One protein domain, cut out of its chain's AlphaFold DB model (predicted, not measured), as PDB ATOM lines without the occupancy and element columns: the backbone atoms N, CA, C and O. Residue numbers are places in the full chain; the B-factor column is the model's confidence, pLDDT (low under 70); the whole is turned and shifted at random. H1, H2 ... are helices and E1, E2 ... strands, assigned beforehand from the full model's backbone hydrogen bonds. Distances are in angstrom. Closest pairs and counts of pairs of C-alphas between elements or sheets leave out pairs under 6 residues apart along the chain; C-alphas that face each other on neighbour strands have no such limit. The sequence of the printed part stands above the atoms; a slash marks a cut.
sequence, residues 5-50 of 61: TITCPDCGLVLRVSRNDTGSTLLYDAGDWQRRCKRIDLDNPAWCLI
ATOM      1  N   THR A   5      -1.160 -39.478 -27.648       83.19
ATOM      2  CA  THR A   5      -1.869 -39.262 -26.384       83.19
ATOM      3  C   THR A   5      -3.358 -39.125 -26.670       83.19
ATOM      4  O   THR A   5      -3.745 -38.383 -27.571       83.19
ATOM      5  N   ILE A   6      -4.183 -39.870 -25.943       80.81
ATOM      6  CA  ILE A   6      -5.635 -39.914 -26.089       80.81
ATOM      7  C   ILE A   6      -6.237 -39.679 -24.715       80.81
ATOM      8  O   ILE A   6      -5.899 -40.365 -23.755       80.81
ATOM      9  N   THR A   7      -7.141 -38.716 -24.622       83.38
ATOM     10  CA  THR A   7      -7.898 -38.478 -23.398       83.38
ATOM     11  C   THR A   7      -9.204 -39.251 -23.480       83.38
ATOM     12  O   THR A   7      -9.950 -39.110 -24.448       83.38
ATOM     13  N   CYS A   8      -9.475 -40.074 -22.474       77.94
ATOM     14  CA  CYS A   8     -10.704 -40.837 -22.368       77.94
ATOM     15  C   CYS A   8     -11.902 -39.878 -22.295       77.94
ATOM     16  O   CYS A   8     -11.940 -39.051 -21.379       77.94
ATOM     17  N   PRO A   9     -12.887 -39.979 -23.201       75.75
ATOM     18  CA  PRO A   9     -14.037 -39.077 -23.204       75.75
ATOM     19  C   PRO A   9     -14.963 -39.296 -22.000       75.75
ATOM     20  O   PRO A   9     -15.600 -38.353 -21.546       75.75
ATOM     21  N   ASP A  10     -15.016 -40.516 -21.455       73.50
ATOM     22  CA  ASP A  10     -15.898 -40.860 -20.335       73.50
ATOM     23  C   ASP A  10     -15.395 -40.343 -18.977       73.50
ATOM     24  O   ASP A  10     -16.188 -39.868 -18.169       73.50
ATOM     25  N   CYS A  11     -14.092 -40.461 -18.696       77.31
ATOM     26  CA  CYS A  11     -13.532 -40.173 -17.366       77.31
ATOM     27  C   CYS A  11     -12.358 -39.183 -17.370       77.31
ATOM     28  O   CYS A  11     -11.781 -38.893 -16.322       77.31
ATOM     29  N   GLY A  12     -11.969 -38.665 -18.539       79.69
ATOM     30  CA  GLY A  12     -10.874 -37.703 -18.672       79.69
ATOM     31  C   GLY A  12      -9.482 -38.276 -18.382       79.69
ATOM     32  O   GLY A  12      -8.544 -37.506 -18.180       79.69
ATOM     33  N   LEU A  13      -9.334 -39.604 -18.317       85.06
ATOM     34  CA  LEU A  13      -8.042 -40.266 -18.131       85.06
ATOM     35  C   LEU A  13      -7.155 -40.060 -19.359       85.06
ATOM     36  O   LEU A  13      -7.594 -40.269 -20.486       85.06
ATOM     37  N   VAL A  14      -5.888 -39.725 -19.147       85.25
ATOM     38  CA  VAL A  14      -4.917 -39.594 -20.235       85.25
ATOM     39  C   VAL A  14      -4.231 -40.936 -20.485       85.25
ATOM     40  O   VAL A  14      -3.540 -41.466 -19.621       85.25
ATOM     41  N   LEU A  15      -4.397 -41.464 -21.694       83.62
ATOM     42  CA  LEU A  15      -3.774 -42.691 -22.178       83.62
ATOM     43  C   LEU A  15      -2.706 -42.346 -23.207       83.62
ATOM     44  O   LEU A  15      -2.939 -41.577 -24.138       83.62
ATOM     45  N   ARG A  16      -1.529 -42.942 -23.075       86.88
ATOM     46  CA  ARG A  16      -0.457 -42.842 -24.064       86.88
ATOM     47  C   ARG A  16      -0.366 -44.152 -24.827       86.88
ATOM     48  O   ARG A  16      -0.133 -45.206 -24.252       86.88
ATOM     49  N   VAL A  17      -0.540 -44.088 -26.136       83.25
ATOM     50  CA  VAL A  17      -0.377 -45.216 -27.046       83.25
ATOM     51  C   VAL A  17       1.051 -45.201 -27.568       83.25
ATOM     52  O   VAL A  17       1.440 -44.295 -28.313       83.25
ATOM     53  N   SER A  18       1.819 -46.219 -27.194       83.38
ATOM     54  CA  SER A  18       3.124 -46.503 -27.783       83.38
ATOM     55  C   SER A  18       2.973 -47.608 -28.822       83.38
ATOM     56  O   SER A  18       2.434 -48.671 -28.518       83.38
ATOM     57  N   ARG A  19       3.420 -47.368 -30.057       77.56
ATOM     58  CA  ARG A  19       3.503 -48.411 -31.089       77.56
ATOM     59  C   ARG A  19       4.890 -49.032 -31.065       77.56
ATOM     60  O   ARG A  19       5.871 -48.317 -31.255       77.56
ATOM     61  N   ASN A  20       4.926 -50.343 -30.878       77.00
ATOM     62  CA  ASN A  20       6.110 -51.181 -30.995       77.00
ATOM     63  C   ASN A  20       5.946 -52.111 -32.207       77.00
ATOM     64  O   ASN A  20       4.852 -52.232 -32.759       77.00
ATOM     65  N   ASP A  21       7.023 -52.788 -32.599       75.06
ATOM     66  CA  ASP A  21       7.053 -53.680 -33.771       75.06
ATOM     67  C   ASP A  21       5.990 -54.798 -33.705       75.06
ATOM     68  O   ASP A  21       5.429 -55.215 -34.711       75.06
ATOM     69  N   THR A  22       5.640 -55.225 -32.488       75.06
ATOM     70  CA  THR A  22       4.685 -56.311 -32.217       75.06
ATOM     71  C   THR A  22       3.246 -55.830 -31.978       75.06
ATOM     72  O   THR A  22       2.348 -56.653 -31.815       75.06
ATOM     73  N   GLY A  23       2.989 -54.516 -31.912       76.81
ATOM     74  CA  GLY A  23       1.642 -54.003 -31.644       76.81
ATOM     75  C   GLY A  23       1.575 -52.627 -30.981       76.81
ATOM     76  O   GLY A  23       2.517 -51.841 -30.994       76.81
ATOM     77  N   SER A  24       0.410 -52.310 -30.411       79.88
ATOM     78  CA  SER A  24       0.177 -51.053 -29.688       79.88
ATOM     79  C   SER A  24       0.017 -51.328 -28.195       79.88
ATOM     80  O   SER A  24      -0.852 -52.098 -27.802       79.88
ATOM     81  N   THR A  25       0.830 -50.676 -27.370       81.69
ATOM     82  CA  THR A  25       0.756 -50.749 -25.908       81.69
ATOM     83  C   THR A  25       0.138 -49.469 -25.358       81.69
ATOM     84  O   THR A  25       0.477 -48.363 -25.785       81.69
ATOM     85  N   LEU A  26      -0.765 -49.629 -24.392       81.12
ATOM     86  CA  LEU A  26      -1.358 -48.533 -23.638       81.12
ATOM     87  C   LEU A  26      -0.568 -48.288 -22.358       81.12
ATOM     88  O   LEU A  26      -0.405 -49.181 -21.535       81.12
ATOM     89  N   LEU A  27      -0.111 -47.055 -22.192       85.25
ATOM     90  CA  LEU A  27       0.528 -46.544 -20.991       85.25
ATOM     91  C   LEU A  27      -0.451 -45.587 -20.312       85.25
ATOM     92  O   LEU A  27      -0.858 -44.583 -20.899       85.25
ATOM     93  N   TYR A  28      -0.842 -45.904 -19.085       82.88
ATOM     94  CA  TYR A  28      -1.765 -45.112 -18.280       82.88
ATOM     95  C   TYR A  28      -1.457 -45.305 -16.799       82.88
ATOM     96  O   TYR A  28      -0.835 -46.294 -16.411       82.88
ATOM     97  N   ASP A  29      -1.902 -44.362 -15.975       85.38
ATOM     98  CA  ASP A  29      -1.826 -44.508 -14.527       85.38
ATOM     99  C   ASP A  29      -3.017 -45.342 -14.041       85.38
ATOM    100  O   ASP A  29      -4.172 -44.924 -14.145       85.38
ATOM    101  N   ALA A  30      -2.746 -46.559 -13.566       81.06
ATOM    102  CA  ALA A  30      -3.790 -47.479 -13.120       81.06
ATOM    103  C   ALA A  30      -4.531 -46.965 -11.873       81.06
ATOM    104  O   ALA A  30      -5.726 -47.219 -11.726       81.06
ATOM    105  N   GLY A  31      -3.851 -46.207 -11.004       83.12
ATOM    106  CA  GLY A  31      -4.461 -45.606  -9.820       83.12
ATOM    107  C   GLY A  31      -5.415 -44.468 -10.181       83.12
ATOM    108  O   GLY A  31      -6.531 -44.404  -9.668       83.12
ATOM    109  N   ASP A  32      -5.015 -43.591 -11.101       82.12
ATOM    110  CA  ASP A  32      -5.859 -42.531 -11.654       82.12
ATOM    111  C   ASP A  32      -7.026 -43.123 -12.452       82.12
ATOM    112  O   ASP A  32      -8.159 -42.662 -12.314       82.12
ATOM    113  N   TRP A  33      -6.795 -44.208 -13.199       79.19
ATOM    114  CA  TRP A  33      -7.857 -44.949 -13.878       79.19
ATOM    115  C   TRP A  33      -8.888 -45.500 -12.891       79.19
ATOM    116  O   TRP A  33     -10.065 -45.192 -13.042       79.19
ATOM    117  N   GLN A  34      -8.475 -46.204 -11.831       77.69
ATOM    118  CA  GLN A  34      -9.407 -46.695 -10.805       77.69
ATOM    119  C   GLN A  34     -10.153 -45.562 -10.079       77.69
ATOM    120  O   GLN A  34     -11.303 -45.729  -9.666       77.69
ATOM    121  N   ARG A  35      -9.522 -44.394  -9.909       82.62
ATOM    122  CA  ARG A  35     -10.153 -43.233  -9.260       82.62
ATOM    123  C   ARG A  35     -11.179 -42.545 -10.156       82.62
ATOM    124  O   ARG A  35     -12.248 -42.183  -9.663       82.62
ATOM    125  N   ARG A  36     -10.851 -42.338 -11.435       79.06
ATOM    126  CA  ARG A  36     -11.666 -41.570 -12.391       79.06
ATOM    127  C   ARG A  36     -12.670 -42.437 -13.136       79.06
ATOM    128  O   ARG A  36     -13.842 -42.087 -13.244       79.06
ATOM    129  N   CYS A  37     -12.217 -43.562 -13.668       75.06
ATOM    130  CA  CYS A  37     -13.011 -44.484 -14.464       75.06
ATOM    131  C   CYS A  37     -13.665 -45.528 -13.541       75.06
ATOM    132  O   CYS A  37     -13.208 -46.655 -13.419       75.06
ATOM    133  N   LYS A  38     -14.767 -45.142 -12.881       69.94
ATOM    134  CA  LYS A  38     -15.570 -46.023 -12.001       69.94
ATOM    135  C   LYS A  38     -16.729 -46.740 -12.704       69.94
ATOM    136  O   LYS A  38     -17.587 -47.329 -12.049       69.94
ATOM    137  N   ARG A  39     -16.832 -46.622 -14.027       65.75
ATOM    138  CA  ARG A  39     -17.946 -47.202 -14.784       65.75
ATOM    139  C   ARG A  39     -17.726 -48.719 -14.860       65.75
ATOM    140  O   ARG A  39     -16.688 -49.140 -15.346       65.75
ATOM    141  N   ILE A  40     -18.693 -49.508 -14.388       51.75
ATOM    142  CA  ILE A  40     -18.630 -50.983 -14.312       51.75
ATOM    143  C   ILE A  40     -18.319 -51.648 -15.669       51.75
ATOM    144  O   ILE A  40     -17.660 -52.677 -15.709       51.75
ATOM    145  N   ASP A  41     -18.710 -51.016 -16.779       58.44
ATOM    146  CA  ASP A  41     -18.410 -51.467 -18.149       58.44
ATOM    147  C   ASP A  41     -16.994 -51.123 -18.653       58.44
ATOM    148  O   ASP A  41     -16.636 -51.452 -19.783       58.44
ATOM    149  N   LEU A  42     -16.185 -50.411 -17.868       62.09
ATOM    150  CA  LEU A  42     -14.821 -50.015 -18.224       62.09
ATOM    151  C   LEU A  42     -13.807 -50.901 -17.495       62.09
ATOM    152  O   LEU A  42     -12.901 -50.375 -16.868       62.09
ATOM    153  N   ASP A  43     -13.932 -52.228 -17.587       65.75
ATOM    154  CA  ASP A  43     -12.954 -53.187 -17.027       65.75
ATOM    155  C   ASP A  43     -11.571 -53.077 -17.706       65.75
ATOM    156  O   ASP A  43     -10.543 -53.469 -17.162       65.75
ATOM    157  N   ASN A  44     -11.522 -52.459 -18.895       71.62
ATOM    158  CA  ASN A  44     -10.295 -52.263 -19.658       71.62
ATOM    159  C   ASN A  44     -10.130 -50.797 -20.126       71.62
ATOM    160  O   ASN A  44     -11.000 -50.269 -20.821       71.62
ATOM    161  N   PRO A  45      -9.001 -50.127 -19.842       71.38
ATOM    162  CA  PRO A  45      -8.741 -48.763 -20.314       71.38
ATOM    163  C   PRO A  45      -8.639 -48.642 -21.841       71.38
ATOM    164  O   PRO A  45      -8.758 -47.541 -22.379       71.38
ATOM    165  N   ALA A  46      -8.490 -49.757 -22.564       72.81
ATOM    166  CA  ALA A  46      -8.594 -49.788 -24.020       72.81
ATOM    167  C   ALA A  46      -9.969 -49.333 -24.538       72.81
ATOM    168  O   ALA A  46     -10.057 -48.849 -25.666       72.81
ATOM    169  N   TRP A  47     -11.024 -49.391 -23.717       73.00
ATOM    170  CA  TRP A  47     -12.346 -48.864 -24.072       73.00
ATOM    171  C   TRP A  47     -12.334 -47.367 -24.383       73.00
ATOM    172  O   TRP A  47     -13.100 -46.914 -25.227       73.00
ATOM    173  N   CYS A  48     -11.422 -46.607 -23.778       73.25
ATOM    174  CA  CYS A  48     -11.248 -45.185 -24.066       73.25
ATOM    175  C   CYS A  48     -10.699 -44.907 -25.479       73.25
ATOM    176  O   CYS A  48     -10.749 -43.767 -25.937       73.25
ATOM    177  N   LEU A  49     -10.148 -45.919 -26.164       68.31
ATOM    178  CA  LEU A  49      -9.694 -45.819 -27.557       68.31
ATOM    179  C   LEU A  49     -10.809 -46.078 -28.570       68.31
ATOM    180  O   LEU A  49     -10.678 -45.710 -29.740       68.31
ATOM    181  N   ILE A  50     -11.878 -46.748 -28.148       67.12
ATOM    182  CA  ILE A  50     -13.004 -47.070 -29.011       67.12
ATOM    183  C   ILE A  50     -13.840 -45.796 -29.110       67.12
ATOM    184  O   ILE A  50     -14.382 -45.326 -28.109       67.12
TER     185      ILE A  50
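Overview. This is residues 5 to 50 of the 61 residues of an uncharacterized protein of Alphaproteobacteria bacterium (UniProt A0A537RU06). A long hairpin of E2 and E3, with short E1 beside E2, forms a sheet with small helix H2 over one face; H1 lies beyond the hairpin's end opposite its turn. The printed part has 46 residues: three strands, then two helices, class mixed. The sheet, E1 E2 E3, is a meander, each strand the antiparallel neighbour of the one before. The whole is compact, radius of gyration of the C-alphas 10.5 A, yet elongated, spanning 32 by 16 by 16 A.

Along the chain. E1, residues 5 to 7, begins at C-alpha 5 (-1.869, -39.262, -26.384). E2 is residues 14 to 20, 19.3 A; E3 23 to 27, 13.1 A; H1 30 to 36, 9.9 A. H2, residues 45 to 49, ends at C-alpha 49 (-9.694, -45.819, -27.557).

Arrangement. E2 pairs with E1 over residues 14 to 16, N 6 and O 15 being 2.8 A apart, within hydrogen-bond range, and with E3 over 16 to 20, N 18 and O 25 at 2.9 A. H2 is on the sheet, height 8.0 A, only just over E2 with 3 C-alphas. H1, not on the sheet, is close to H2 but not clearly touching; the closest C-alphas, Trp 33 and Pro 45, are 7.5 A apart. In H1 every O i to N i+4 pair is within range; in H2 0 of 1, against 2 of 2 O i to N i+3 pairs.

Size, cuts and confidence. The C-alphas farthest apart, Asp 21 and Ile 40, are 32.3 A apart. The printed part has no cut and no long link; pLDDT is under 70 at residues 38 to 43 and 49 to 50.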